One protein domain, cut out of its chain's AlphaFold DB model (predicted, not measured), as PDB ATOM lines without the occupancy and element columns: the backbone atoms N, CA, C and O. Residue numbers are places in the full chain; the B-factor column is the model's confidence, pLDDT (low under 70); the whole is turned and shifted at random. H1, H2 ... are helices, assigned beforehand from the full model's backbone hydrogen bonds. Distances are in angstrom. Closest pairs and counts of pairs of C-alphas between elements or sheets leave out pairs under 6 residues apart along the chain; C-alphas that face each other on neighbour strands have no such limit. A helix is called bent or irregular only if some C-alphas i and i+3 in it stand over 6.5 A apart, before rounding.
ATOM      1  N   ASN A  68     170.450 146.703  86.080       98.44
ATOM      2  CA  ASN A  68     170.902 145.313  86.161       98.44
ATOM      3  C   ASN A  68     169.830 144.357  86.715       98.44
ATOM      4  O   ASN A  68     170.155 143.220  87.037       98.44
ATOM      5  N   ARG A  69     168.563 144.790  86.807       97.69
ATOM      6  CA  ARG A  69     167.495 144.072  87.524       97.69
ATOM      7  C   ARG A  69     167.370 142.615  87.097       97.69
ATOM      8  O   ARG A  69     167.255 141.751  87.942       97.69
ATOM      9  N   THR A  70     167.466 142.341  85.796       97.00
ATOM     10  CA  THR A  70     167.355 140.982  85.255       97.00
ATOM     11  C   THR A  70     168.490 140.100  85.761       97.00
ATOM     12  O   THR A  70     168.219 139.038  86.294       97.00
ATOM     13  N   ILE A  71     169.734 140.585  85.694       98.12
ATOM     14  CA  ILE A  71     170.922 139.851  86.157       98.12
ATOM     15  C   ILE A  71     170.834 139.582  87.667       98.12
ATOM     16  O   ILE A  71     171.181 138.500  88.127       98.12
ATOM     17  N   ILE A  72     170.369 140.568  88.441       98.50
ATOM     18  CA  ILE A  72     170.245 140.444  89.899       98.50
ATOM     19  C   ILE A  72     169.127 139.460  90.266       98.50
ATOM     20  O   ILE A  72     169.350 138.573  91.083       98.50
ATOM     21  N   THR A  73     167.948 139.574  89.648       97.88
ATOM     22  CA  THR A  73     166.818 138.666  89.895       97.88
ATOM     23  C   THR A  73     167.131 137.236  89.451       97.88
ATOM     24  O   THR A  73     166.801 136.301  90.172       97.88
ATOM     25  N   GLU A  74     167.792 137.042  88.305       97.38
ATOM     26  CA  GLU A  74     168.294 135.728  87.873       97.38
ATOM     27  C   GLU A  74     169.225 135.135  88.932       97.38
ATOM     28  O   GLU A  74     169.005 134.012  89.376       97.38
ATOM     29  N   ARG A  75     170.182 135.924  89.442       97.81
ATOM     30  CA  ARG A  75     171.102 135.438  90.472       97.81
ATOM     31  C   ARG A  75     170.409 135.094  91.791       97.81
ATOM     32  O   ARG A  75     170.753 134.082  92.393       97.81
ATOM     33  N   LEU A  76     169.443 135.900  92.233       98.12
ATOM     34  CA  LEU A  76     168.637 135.596  93.420       98.12
ATOM     35  C   LEU A  76     167.883 134.269  93.258       98.12
ATOM     36  O   LEU A  76     167.859 133.470  94.189       98.12
ATOM     37  N   ASN A  77     167.305 134.016  92.080       97.75
ATOM     38  CA  ASN A  77     166.627 132.752  91.790       97.75
ATOM     39  C   ASN A  77     167.596 131.565  91.774       97.75
ATOM     40  O   ASN A  77     167.290 130.533  92.364       97.75
ATOM     41  N   ASP A  78     168.760 131.711  91.138       96.56
ATOM     42  CA  ASP A  78     169.775 130.654  91.084       96.56
ATOM     43  C   ASP A  78     170.303 130.310  92.482       96.56
ATOM     44  O   ASP A  78     170.469 129.134  92.813       96.56
ATOM     45  N   LEU A  79     170.553 131.330  93.313       96.44
ATOM     46  CA  LEU A  79     170.986 131.136  94.691       96.44
ATOM     47  C   LEU A  79     169.902 130.417  95.502       96.44
ATOM     48  O   LEU A  79     170.190 129.377  96.090       96.44
ATOM     49  N   ALA A  80     168.657 130.900  95.462       97.56
ATOM     50  CA  ALA A  80     167.537 130.262  96.153       97.56
ATOM     51  C   ALA A  80     167.368 128.798  95.720       97.56
ATOM     52  O   ALA A  80     167.281 127.907  96.562       97.56
ATOM     53  N   PHE A  81     167.426 128.529  94.412       97.12
ATOM     54  CA  PHE A  81     167.367 127.173  93.872       97.12
ATOM     55  C   PHE A  81     168.503 126.289  94.402       97.12
ATOM     56  O   PHE A  81     168.251 125.160  94.821       97.12
ATOM     57  N   SER A  82     169.738 126.799  94.433       95.31
ATOM     58  CA  SER A  82     170.896 126.054  94.947       95.31
ATOM     59  C   SER A  82     170.798 125.728  96.442       95.31
ATOM     60  O   SER A  82     171.316 124.702  96.878       95.31
ATOM     61  N   LEU A  83     170.092 126.565  97.206       95.25
ATOM     62  CA  LEU A  83     169.823 126.371  98.631       95.25
ATOM     63  C   LEU A  83     168.570 125.514  98.893       95.25
ATOM     64  O   LEU A  83     168.300 125.159 100.036       95.25
ATOM     65  N   GLY A  84     167.805 125.159  97.853       96.56
ATOM     66  CA  GLY A  84     166.519 124.471  97.999       96.56
ATOM     67  C   GLY A  84     165.413 125.360  98.581       96.56
ATOM     68  O   GLY A  84     164.430 124.850  99.119       96.56
ATOM     69  N   GLU A  85     165.565 126.681  98.481       95.94
ATOM     70  CA  GLU A  85     164.650 127.683  99.016       95.94
ATOM     71  C   GLU A  85     163.784 128.327  97.925       95.94
ATOM     72  O   GLU A  85     164.068 128.283  96.728       95.94
ATOM     73  N   ASN A  86     162.700 128.979  98.351       96.06
ATOM     74  CA  ASN A  86     161.931 129.869  97.491       96.06
ATOM     75  C   ASN A  86     162.553 131.274  97.506       96.06
ATOM     76  O   ASN A  86     162.778 131.822  98.582       96.06
ATOM     77  N   THR A  87     162.751 131.893  96.337       97.88
ATOM     78  CA  THR A  87     163.383 133.222  96.213       97.88
ATOM     79  C   THR A  87     162.736 134.294  97.082       97.88
ATOM     80  O   THR A  87     163.446 135.087  97.694       97.88
ATOM     81  N   LEU A  88     161.401 134.327  97.156       97.19
ATOM     82  CA  LEU A  88     160.686 135.298  97.984       97.19
ATOM     83  C   LEU A  88     161.046 135.102  99.459       97.19
ATOM     84  O   LEU A  88     161.434 136.057 100.121       97.19
ATOM     85  N   GLN A  89     160.990 133.863  99.947       95.62
ATOM     86  CA  GLN A  89     161.295 133.535 101.343       95.62
ATOM     87  C   GLN A  89     162.770 133.780 101.689       95.62
ATOM     88  O   GLN A  89     163.069 134.328 102.746       95.62
ATOM     89  N   MET A  90     163.689 133.461 100.774       97.06
ATOM     90  CA  MET A  90     165.113 133.763 100.935       97.06
ATOM     91  C   MET A  90     165.339 135.276 101.085       97.06
ATOM     92  O   MET A  90     165.999 135.721 102.022       97.06
ATOM     93  N   VAL A  91     164.741 136.083 100.202       97.19
ATOM     94  CA  VAL A  91     164.865 137.550 100.242       97.19
ATOM     95  C   VAL A  91     164.230 138.147 101.498       97.19
ATOM     96  O   VAL A  91     164.796 139.077 102.068       97.19
ATOM     97  N   MET A  92     163.097 137.614 101.960       96.00
ATOM     98  CA  MET A  92     162.461 138.048 103.212       96.00
ATOM     99  C   MET A  92     163.391 137.892 104.427       96.00
ATOM    100  O   MET A  92     163.270 138.642 105.393       96.00
ATOM    101  N   ASN A  93     164.353 136.964 104.372       95.12
ATOM    102  CA  ASN A  93     165.340 136.748 105.430       95.12
ATOM    103  C   ASN A  93     166.582 137.647 105.332       95.12
ATOM    104  O   ASN A  93     167.411 137.632 106.245       95.12
ATOM    105  N   PHE A  94     166.736 138.440 104.267       94.88
ATOM    106  CA  PHE A  94     167.846 139.389 104.172       94.88
ATOM    107  C   PHE A  94     167.714 140.441 105.273       94.88
ATOM    108  O   PHE A  94     166.627 140.974 105.472       94.88
ATOM    109  N   GLY A  95     168.812 140.786 105.958       89.56
ATOM    110  CA  GLY A  95     168.777 141.737 107.083       89.56
ATOM    111  C   GLY A  95     168.130 143.075 106.715       89.56
ATOM    112  O   GLY A  95     167.292 143.584 107.450       89.56
ATOM    113  N   GLY A  96     168.408 143.579 105.506       87.12
ATOM    114  CA  GLY A  96     167.752 144.777 104.984       87.12
ATOM    115  C   GLY A  96     166.227 144.653 104.869       87.12
ATOM    116  O   GLY A  96     165.535 145.642 105.041       87.12
ATOM    117  N   ILE A  97     165.676 143.470 104.617       94.69
ATOM    118  CA  ILE A  97     164.224 143.274 104.478       94.69
ATOM    119  C   ILE A  97     163.586 142.919 105.819       94.69
ATOM    120  O   ILE A  97     162.605 143.543 106.219       94.69
ATOM    121  N   LYS A  98     164.176 141.957 106.529       92.31
ATOM    122  CA  LYS A  98     163.701 141.439 107.815       92.31
ATOM    123  C   LYS A  98     163.505 142.538 108.860       92.31
ATOM    124  O   LYS A  98     162.543 142.486 109.620       92.31
ATOM    125  N   ASP A  99     164.396 143.526 108.886       87.56
ATOM    126  CA  ASP A  99     164.360 144.604 109.878       87.56
ATOM    127  C   ASP A  99     163.448 145.779 109.458       87.56
ATOM    128  O   ASP A  99     163.252 146.715 110.232       87.56
ATOM    129  N   GLY A 100     162.894 145.744 108.238       84.75
ATOM    130  CA  GLY A 100     162.131 146.840 107.627       84.75
ATOM    131  C   GLY A 100     160.607 146.675 107.602       84.75
ATOM    132  O   GLY A 100     159.942 147.535 107.034       84.75
ATOM    133  N   ASP A 101     160.059 145.603 108.186       87.00
ATOM    134  CA  ASP A 101     158.610 145.297 108.233       87.00
ATOM    135  C   ASP A 101     157.921 145.268 106.848       87.00
ATOM    136  O   ASP A 101     156.763 145.657 106.690       87.00
ATOM    137  N   PHE A 102     158.641 144.815 105.816       95.00
ATOM    138  CA  PHE A 102     158.082 144.652 104.471       95.00
ATOM    139  C   PHE A 102     157.203 143.405 104.380       95.00
ATOM    140  O   PHE A 102     157.545 142.334 104.883       95.00
ATOM    141  N   SER A 103     156.095 143.521 103.657       96.06
ATOM    142  CA  SER A 103     155.220 142.396 103.337       96.06
ATOM    143  C   SER A 103     155.753 141.539 102.183       96.06
ATOM    144  O   SER A 103     156.484 142.004 101.304       96.06
ATOM    145  N   GLU A 104     155.300 140.284 102.116       96.62
ATOM    146  CA  GLU A 104     155.577 139.398 100.976       96.62
ATOM    147  C   GLU A 104     155.109 139.995  99.635       96.62
ATOM    148  O   GLU A 104     155.769 139.807  98.613       96.62
ATOM    149  N   ASP A 105     154.001 140.747  99.628       97.31
ATOM    150  CA  ASP A 105     153.513 141.439  98.429       97.31
ATOM    151  C   ASP A 105     154.489 142.536  97.983       97.31
ATOM    152  O   ASP A 105     154.828 142.624  96.804       97.31
ATOM    153  N   GLU A 106     155.009 143.343  98.909       97.81
ATOM    154  CA  GLU A 106     156.004 144.373  98.595       97.81
ATOM    155  C   GLU A 106     157.283 143.782  98.011       97.81
ATOM    156  O   GLU A 106     157.760 144.256  96.975       97.81
ATOM    157  N   VAL A 107     157.795 142.706  98.610       97.38
ATOM    158  CA  VAL A 107     158.979 142.009  98.098       97.38
ATOM    159  C   VAL A 107     158.693 141.342  96.752       97.38
ATOM    160  O   VAL A 107     159.501 141.452  95.826       97.38
ATOM    161  N   GLY A 108     157.523 140.725  96.579       97.31
ATOM    162  CA  GLY A 108     157.091 140.157  95.302       97.31
ATOM    163  C   GLY A 108     157.008 141.209  94.189       97.31
ATOM    164  O   GLY A 108     157.519 140.998  93.083       97.31
ATOM    165  N   ARG A 109     156.441 142.385  94.490       97.62
ATOM    166  CA  ARG A 109     156.409 143.537  93.572       97.62
ATOM    167  C   ARG A 109     157.809 144.058  93.266       97.62
ATOM    168  O   ARG A 109     158.059 144.450  92.127       97.62
ATOM    169  N   ALA A 110     158.726 144.044  94.228       97.19
ATOM    170  CA  ALA A 110     160.103 144.454  93.993       97.19
ATOM    171  C   ALA A 110     160.871 143.464  93.097       97.19
ATOM    172  O   ALA A 110     161.629 143.895  92.226       97.19
ATOM    173  N   LEU A 111     160.657 142.154  93.271       96.00
ATOM    174  CA  LEU A 111     161.323 141.096  92.501       96.00
ATOM    175  C   LEU A 111     160.865 141.039  91.039       96.00
ATOM    176  O   LEU A 111     161.693 140.906  90.134       96.00
ATOM    177  N   TYR A 112     159.551 141.120  90.816       94.94
ATOM    178  CA  TYR A 112     158.941 140.781  89.523       94.94
ATOM    179  C   TYR A 112     158.112 141.910  88.906       94.94
ATOM    180  O   TYR A 112     157.733 141.841  87.735       94.94
ATOM    181  N   GLY A 113     157.812 142.951  89.681       94.56
ATOM    182  CA  GLY A 113     157.014 144.084  89.245       94.56
ATOM    183  C   GLY A 113     157.809 145.154  88.500       94.56
ATOM    184  O   GLY A 113     158.961 144.995  88.087       94.56
ATOM    185  N   ARG A 114     157.147 146.294  88.294       94.56
ATOM    186  CA  ARG A 114     157.786 147.507  87.771       94.56
ATOM    187  C   ARG A 114     158.402 148.293  88.924       94.56
ATOM    188  O   ARG A 114     157.973 148.160  90.063       94.56
ATOM    189  N   TYR A 115     159.375 149.141  88.595       96.44
ATOM    190  CA  TYR A 115     159.954 150.084  89.551       96.44
ATOM    191  C   TYR A 115     158.860 150.909  90.244       96.44
ATOM    192  O   TYR A 115     158.040 151.524  89.557       96.44
ATOM    193  N   ASN A 116     158.899 150.938  91.573       96.94
ATOM    194  CA  ASN A 116     158.112 151.823  92.421       96.94
ATOM    195  C   ASN A 116     159.035 152.448  93.477       96.94
ATOM    196  O   ASN A 116     159.655 151.714  94.238       96.94
ATOM    197  N   SER A 117     159.097 153.780  93.547       96.62
ATOM    198  CA  SER A 117     159.937 154.499  94.514       96.62
ATOM    199  C   SER A 117     159.637 154.158  95.975       96.62
ATOM    200  O   SER A 117     160.535 154.231  96.806       96.62
ATOM    201  N   ASP A 118     158.416 153.718  96.288       96.69
ATOM    202  CA  ASP A 118     158.058 153.277  97.646       96.69
ATOM    203  C   ASP A 118     158.852 152.029  98.083       96.69
ATOM    204  O   ASP A 118     158.952 151.731  99.267       96.69
ATOM    205  N   LEU A 119     159.444 151.306  97.124       97.44
ATOM    206  CA  LEU A 119     160.231 150.089  97.333       97.44
ATOM    207  C   LEU A 119     161.746 150.337  97.197       97.44
ATOM    208  O   LEU A 119     162.515 149.379  97.104       97.44
ATOM    209  N   ASP A 120     162.197 151.599  97.189       97.62
ATOM    210  CA  ASP A 120     163.614 151.966  97.014       97.62
ATOM    211  C   ASP A 120     164.536 151.289  98.039       97.62
ATOM    212  O   ASP A 120     165.654 150.903  97.697       97.62
ATOM    213  N   TRP A 121     164.052 151.063  99.264       97.19
ATOM    214  CA  TRP A 121     164.785 150.307 100.279       97.19
ATOM    215  C   TRP A 121     165.039 148.851  99.854       97.19
ATOM    216  O   TRP A 121     166.161 148.360  99.960       97.19
ATOM    217  N   ILE A 122     164.035 148.173  99.288       98.00
ATOM    218  CA  ILE A 122     164.172 146.793  98.801       98.00
ATOM    219  C   ILE A 122     165.157 146.744  97.623       98.00
ATOM    220  O   ILE A 122     166.036 145.882  97.565       98.00
ATOM    221  N   TYR A 123     165.078 147.710  96.702       98.25
ATOM    222  CA  TYR A 123     166.025 147.807  95.583       98.25
ATOM    223  C   TYR A 123     167.454 148.105  96.041       98.25
ATOM    224  O   TYR A 123     168.409 147.601  95.447       98.25
ATOM    225  N   ASN A 124     167.608 148.893  97.105       97.81
ATOM    226  CA  ASN A 124     168.889 149.102  97.759       97.81
ATOM    227  C   ASN A 124     169.448 147.786  98.311       97.81
ATOM    228  O   ASN A 124     170.594 147.449  98.023       97.81
ATOM    229  N   THR A 125     168.626 146.996  99.007       97.69
ATOM    230  CA  THR A 125     169.025 145.668  99.491       97.69
ATOM    231  C   THR A 125     169.428 144.734  98.345       97.69
ATOM    232  O   THR A 125     170.422 144.022  98.460       97.69
ATOM    233  N   PHE A 126     168.750 144.775  97.194       98.50
ATOM    234  CA  PHE A 126     169.159 144.002  96.013       98.50
ATOM    235  C   PHE A 126     170.499 144.449  95.418       98.50
ATOM    236  O   PHE A 126     171.262 143.623  94.912       98.50
ATOM    237  N   ALA A 127     170.806 145.745  95.468       98.56
ATOM    238  CA  ALA A 127     172.111 146.250  95.057       98.56
ATOM    239  C   ALA A 127     173.219 145.820  96.032       98.56
ATOM    240  O   ALA A 127     174.307 145.457  95.586       98.56
ATOM    241  N   TRP A 128     172.940 145.823  97.338       98.44
ATOM    242  CA  TRP A 128     173.847 145.310  98.368       98.44
ATOM    243  C   TRP A 128     174.119 143.819  98.202       98.44
ATOM    244  O   TRP A 128     175.284 143.439  98.127       98.44
ATOM    245  N   PHE A 129     173.075 143.011  97.995       98.44
ATOM    246  CA  PHE A 129     173.211 141.593  97.659       98.44
ATOM    247  C   PHE A 129     174.168 141.378  96.480       98.44
ATOM    248  O   PHE A 129     175.074 140.559  96.556       98.44
ATOM    249  N   ALA A 130     174.025 142.147  95.397       98.69
ATOM    250  CA  ALA A 130     174.910 142.028  94.240       98.69
ATOM    251  C   ALA A 130     176.387 142.323  94.563       98.69
ATOM    252  O   ALA A 130     177.269 141.671  94.003       98.69
ATOM    253  N   LEU A 131     176.671 143.306  95.424       98.75
ATOM    254  CA  LEU A 131     178.037 143.610  95.861       98.75
ATOM    255  C   LEU A 131     178.596 142.491  96.751       98.75
ATOM    256  O   LEU A 131     179.724 142.050  96.530       98.75
ATOM    257  N   GLU A 132     177.809 142.033  97.722       98.50
ATOM    258  CA  GLU A 132     178.190 140.982  98.671       98.50
ATOM    259  C   GLU A 132     178.402 139.633  97.982       98.50
ATOM    260  O   GLU A 132     179.412 138.985  98.226       98.50
ATOM    261  N   GLU A 133     177.530 139.245  97.052       98.19
ATOM    262  CA  GLU A 133     177.661 137.999  96.288       98.19
ATOM    263  C   GLU A 133     178.985 137.963  95.507       98.19
ATOM    264  O   GLU A 133     179.720 136.978  95.541       98.19
ATOM    265  N   VAL A 134     179.343 139.073  94.848       98.69
ATOM    266  CA  VAL A 134     180.619 139.177  94.121       98.69
ATOM    267  C   VAL A 134     181.814 139.188  95.079       98.69
ATOM    268  O   VAL A 134     182.868 138.656  94.729       98.69
ATOM    269  N   ALA A 135     181.674 139.775  96.269       98.69
ATOM    270  CA  ALA A 135     182.715 139.754  97.294       98.69
ATOM    271  C   ALA A 135     182.939 138.342  97.853       98.69
ATOM    272  O   ALA A 135     184.086 137.915  97.957       98.69
ATOM    273  N   ASN A 136     181.863 137.597  98.115       97.94
ATOM    274  CA  ASN A 136     181.918 136.211  98.571       97.94
ATOM    275  C   ASN A 136     182.592 135.314  97.526       97.94
ATOM    276  O   ASN A 136     183.564 134.635  97.841       97.94
ATOM    277  N   TRP A 137     182.182 135.406  96.255       98.31
ATOM    278  CA  TRP A 137     182.848 134.672  95.173       98.31
ATOM    279  C   TRP A 137     184.338 134.991  95.065       98.31
ATOM    280  O   TRP A 137     185.140 134.118  94.738       98.31
ATOM    281  N   TYR A 138     184.718 136.252  95.283       98.38
ATOM    282  CA  TYR A 138     186.120 136.647  95.238       98.38
ATOM    283  C   TYR A 138     186.906 136.112  96.438       98.38
ATOM    284  O   TYR A 138     188.056 135.717  96.265       98.38
ATOM    285  N   SER A 139     186.292 136.059  97.623       97.94
ATOM    286  CA  SER A 139     186.881 135.433  98.810       97.94
ATOM    287  C   SER A 139     187.192 133.955  98.559       97.94
ATOM    288  O   SER A 139     188.313 133.519  98.814       97.94
ATOM    289  N   ASP A 140     186.244 133.207  97.986       97.75
ATOM    290  CA  ASP A 140     186.443 131.795  97.633       97.75
ATOM    291  C   ASP A 140     187.541 131.632  96.573       97.75
ATOM    292  O   ASP A 140     188.446 130.810  96.709       97.75
ATOM    293  N   PHE A 141     187.512 132.470  95.534       97.56
ATOM    294  CA  PHE A 141     188.531 132.480  94.488       97.56
ATOM    295  C   PHE A 141     189.934 132.752  95.045       97.56
ATOM    296  O   PHE A 141     190.899 132.105  94.641       97.56
ATOM    297  N   GLU A 142     190.066 133.716  95.954       96.25
ATOM    298  CA  GLU A 142     191.342 134.054  96.575       96.25
ATOM    299  C   GLU A 142     191.852 132.923  97.472       96.25
ATOM    300  O   GLU A 142     193.034 132.591  97.393       96.25
ATOM    301  N   TYR A 143     190.968 132.290  98.248       95.50
ATOM    302  CA  TYR A 143     191.305 131.135  99.081       95.50
ATOM    303  C   TYR A 143     191.863 129.972  98.246       95.50
ATOM    304  O   TYR A 143     192.953 129.475  98.530       95.50
ATOM    305  N   GLU A 144     191.186 129.606  97.156       95.56
ATOM    306  CA  GLU A 144     191.577 128.496  96.267       95.56
ATOM    307  C   GLU A 144     192.863 128.765  95.458       95.56
ATOM    308  O   GLU A 144     193.426 127.857  94.845       95.56
ATOM    309  N   ASN A 145     193.346 130.012  95.430       92.69
ATOM    310  CA  ASN A 145     194.545 130.418  94.685       92.69
ATOM    311  C   ASN A 145     195.661 130.980  95.589       92.69
ATOM    312  O   ASN A 145     196.591 131.629  95.081       92.69
ATOM    313  N   SER A 146     195.562 130.750  96.903       82.81
ATOM    314  CA  SER A 146     196.526 131.197  97.920       82.81
ATOM    315  C   SER A 146     197.587 130.160  98.290       82.81
ATOM    316  O   SER A 146     197.381 128.949  98.058       82.81
TER     317      SER A 146
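This is residues 68 to 146 of the 146 residues of an uncharacterized protein of Prevotella histicola JCM 15637 = DNF00424 (UniProt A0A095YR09). One long helix, H5, makes the long axis of the model; its first part belongs to a small body with four shorter helices, and its last part, with residues 134 to 146, sticks out as a free arm. In the body, H3 and H4 pack on the first part of H5, H1 crosses H5 at a steep angle, and H2 packs on H1 and H4 and is near H5 without touching it. The printed part has 79 residues with five named helices, in the order H1 H2 H3 H4 H5, and no named strand; the class is all helix. The whole is only just compact, close to loose, with a radius of gyration of the C-alphas of 13.4 A and an elongated outline of 44 by 25 by 24 A.

Find C-alpha 117 at (159.937, 154.499, 94.514); from there H5, residues 117 to 144, runs 41.0 A to C-alpha 144 at (191.577, 128.496, 96.267). H5 is irregular: C-alphas 118 and 121 are 7.8 A apart. Go back to C-alpha 68 at (170.902, 145.313, 86.161), where H1, residues 68 to 83, begins; it is 22.7 A long. After it come H2, residues 87 to 92, 8.6 A; H3, residues 95 to 98, 5.1 A; and H4, residues 104 to 112, 12.0 A.

Begin at H5, the hub, which touches H1, H3 and H4. With residues 119 to 123 alone it touches H4, and the closest C-alphas are those of Ala 110 and Leu 119, 6.6 A apart. The two run the same way at a steep tilt of 68 degrees, only just short of about perpendicular. With residues 121 to 125 alone H5 touches H3; look at the C-alphas of Gly 96 and Thr 125, the closest, 5.7 A apart. H1 and H5 only just touch, with 3 pairs of C-alphas within 8 A, the closest being Ile 72 and Ala 130 at 6.6 A; they run the same way at a steep tilt of 61 degrees. H2 touches H1, about perpendicular at 85 degrees, closest at the C-alphas of Ala 80 and Thr 87, 5.1 A. H2 also touches H4, closest at the C-alphas of Leu 88 and Gly 108, 6.6 A, at a steep tilt of 51 degrees, opposite ways. H2 and H5 are near each other, while H1 and H3 are apart. The helix packing is mostly crossed: the touching pairs H1 and H2, H1 and H5, H2 and H4, and H4 and H5 stand at 85, 61, 51 and 68 degrees, with 0 of these 4 at a shallow tilt. Each O i to N i+4 pair is within hydrogen-bond range in H1, H2 and H4, and 22 of 24 are in H5; H3 is too short for such a pair.

The C-alphas farthest apart are those of Asp 118 and Ser 146, 44.4 A. Residues 134 to 146, of which 134 to 144 belong to H5, stand free; without them the body spans 30 by 23 by 20 A. The four links are tight, and the printed part has no cut. The mean pLDDT of the printed part is 96.2, and no printed residue is under 70.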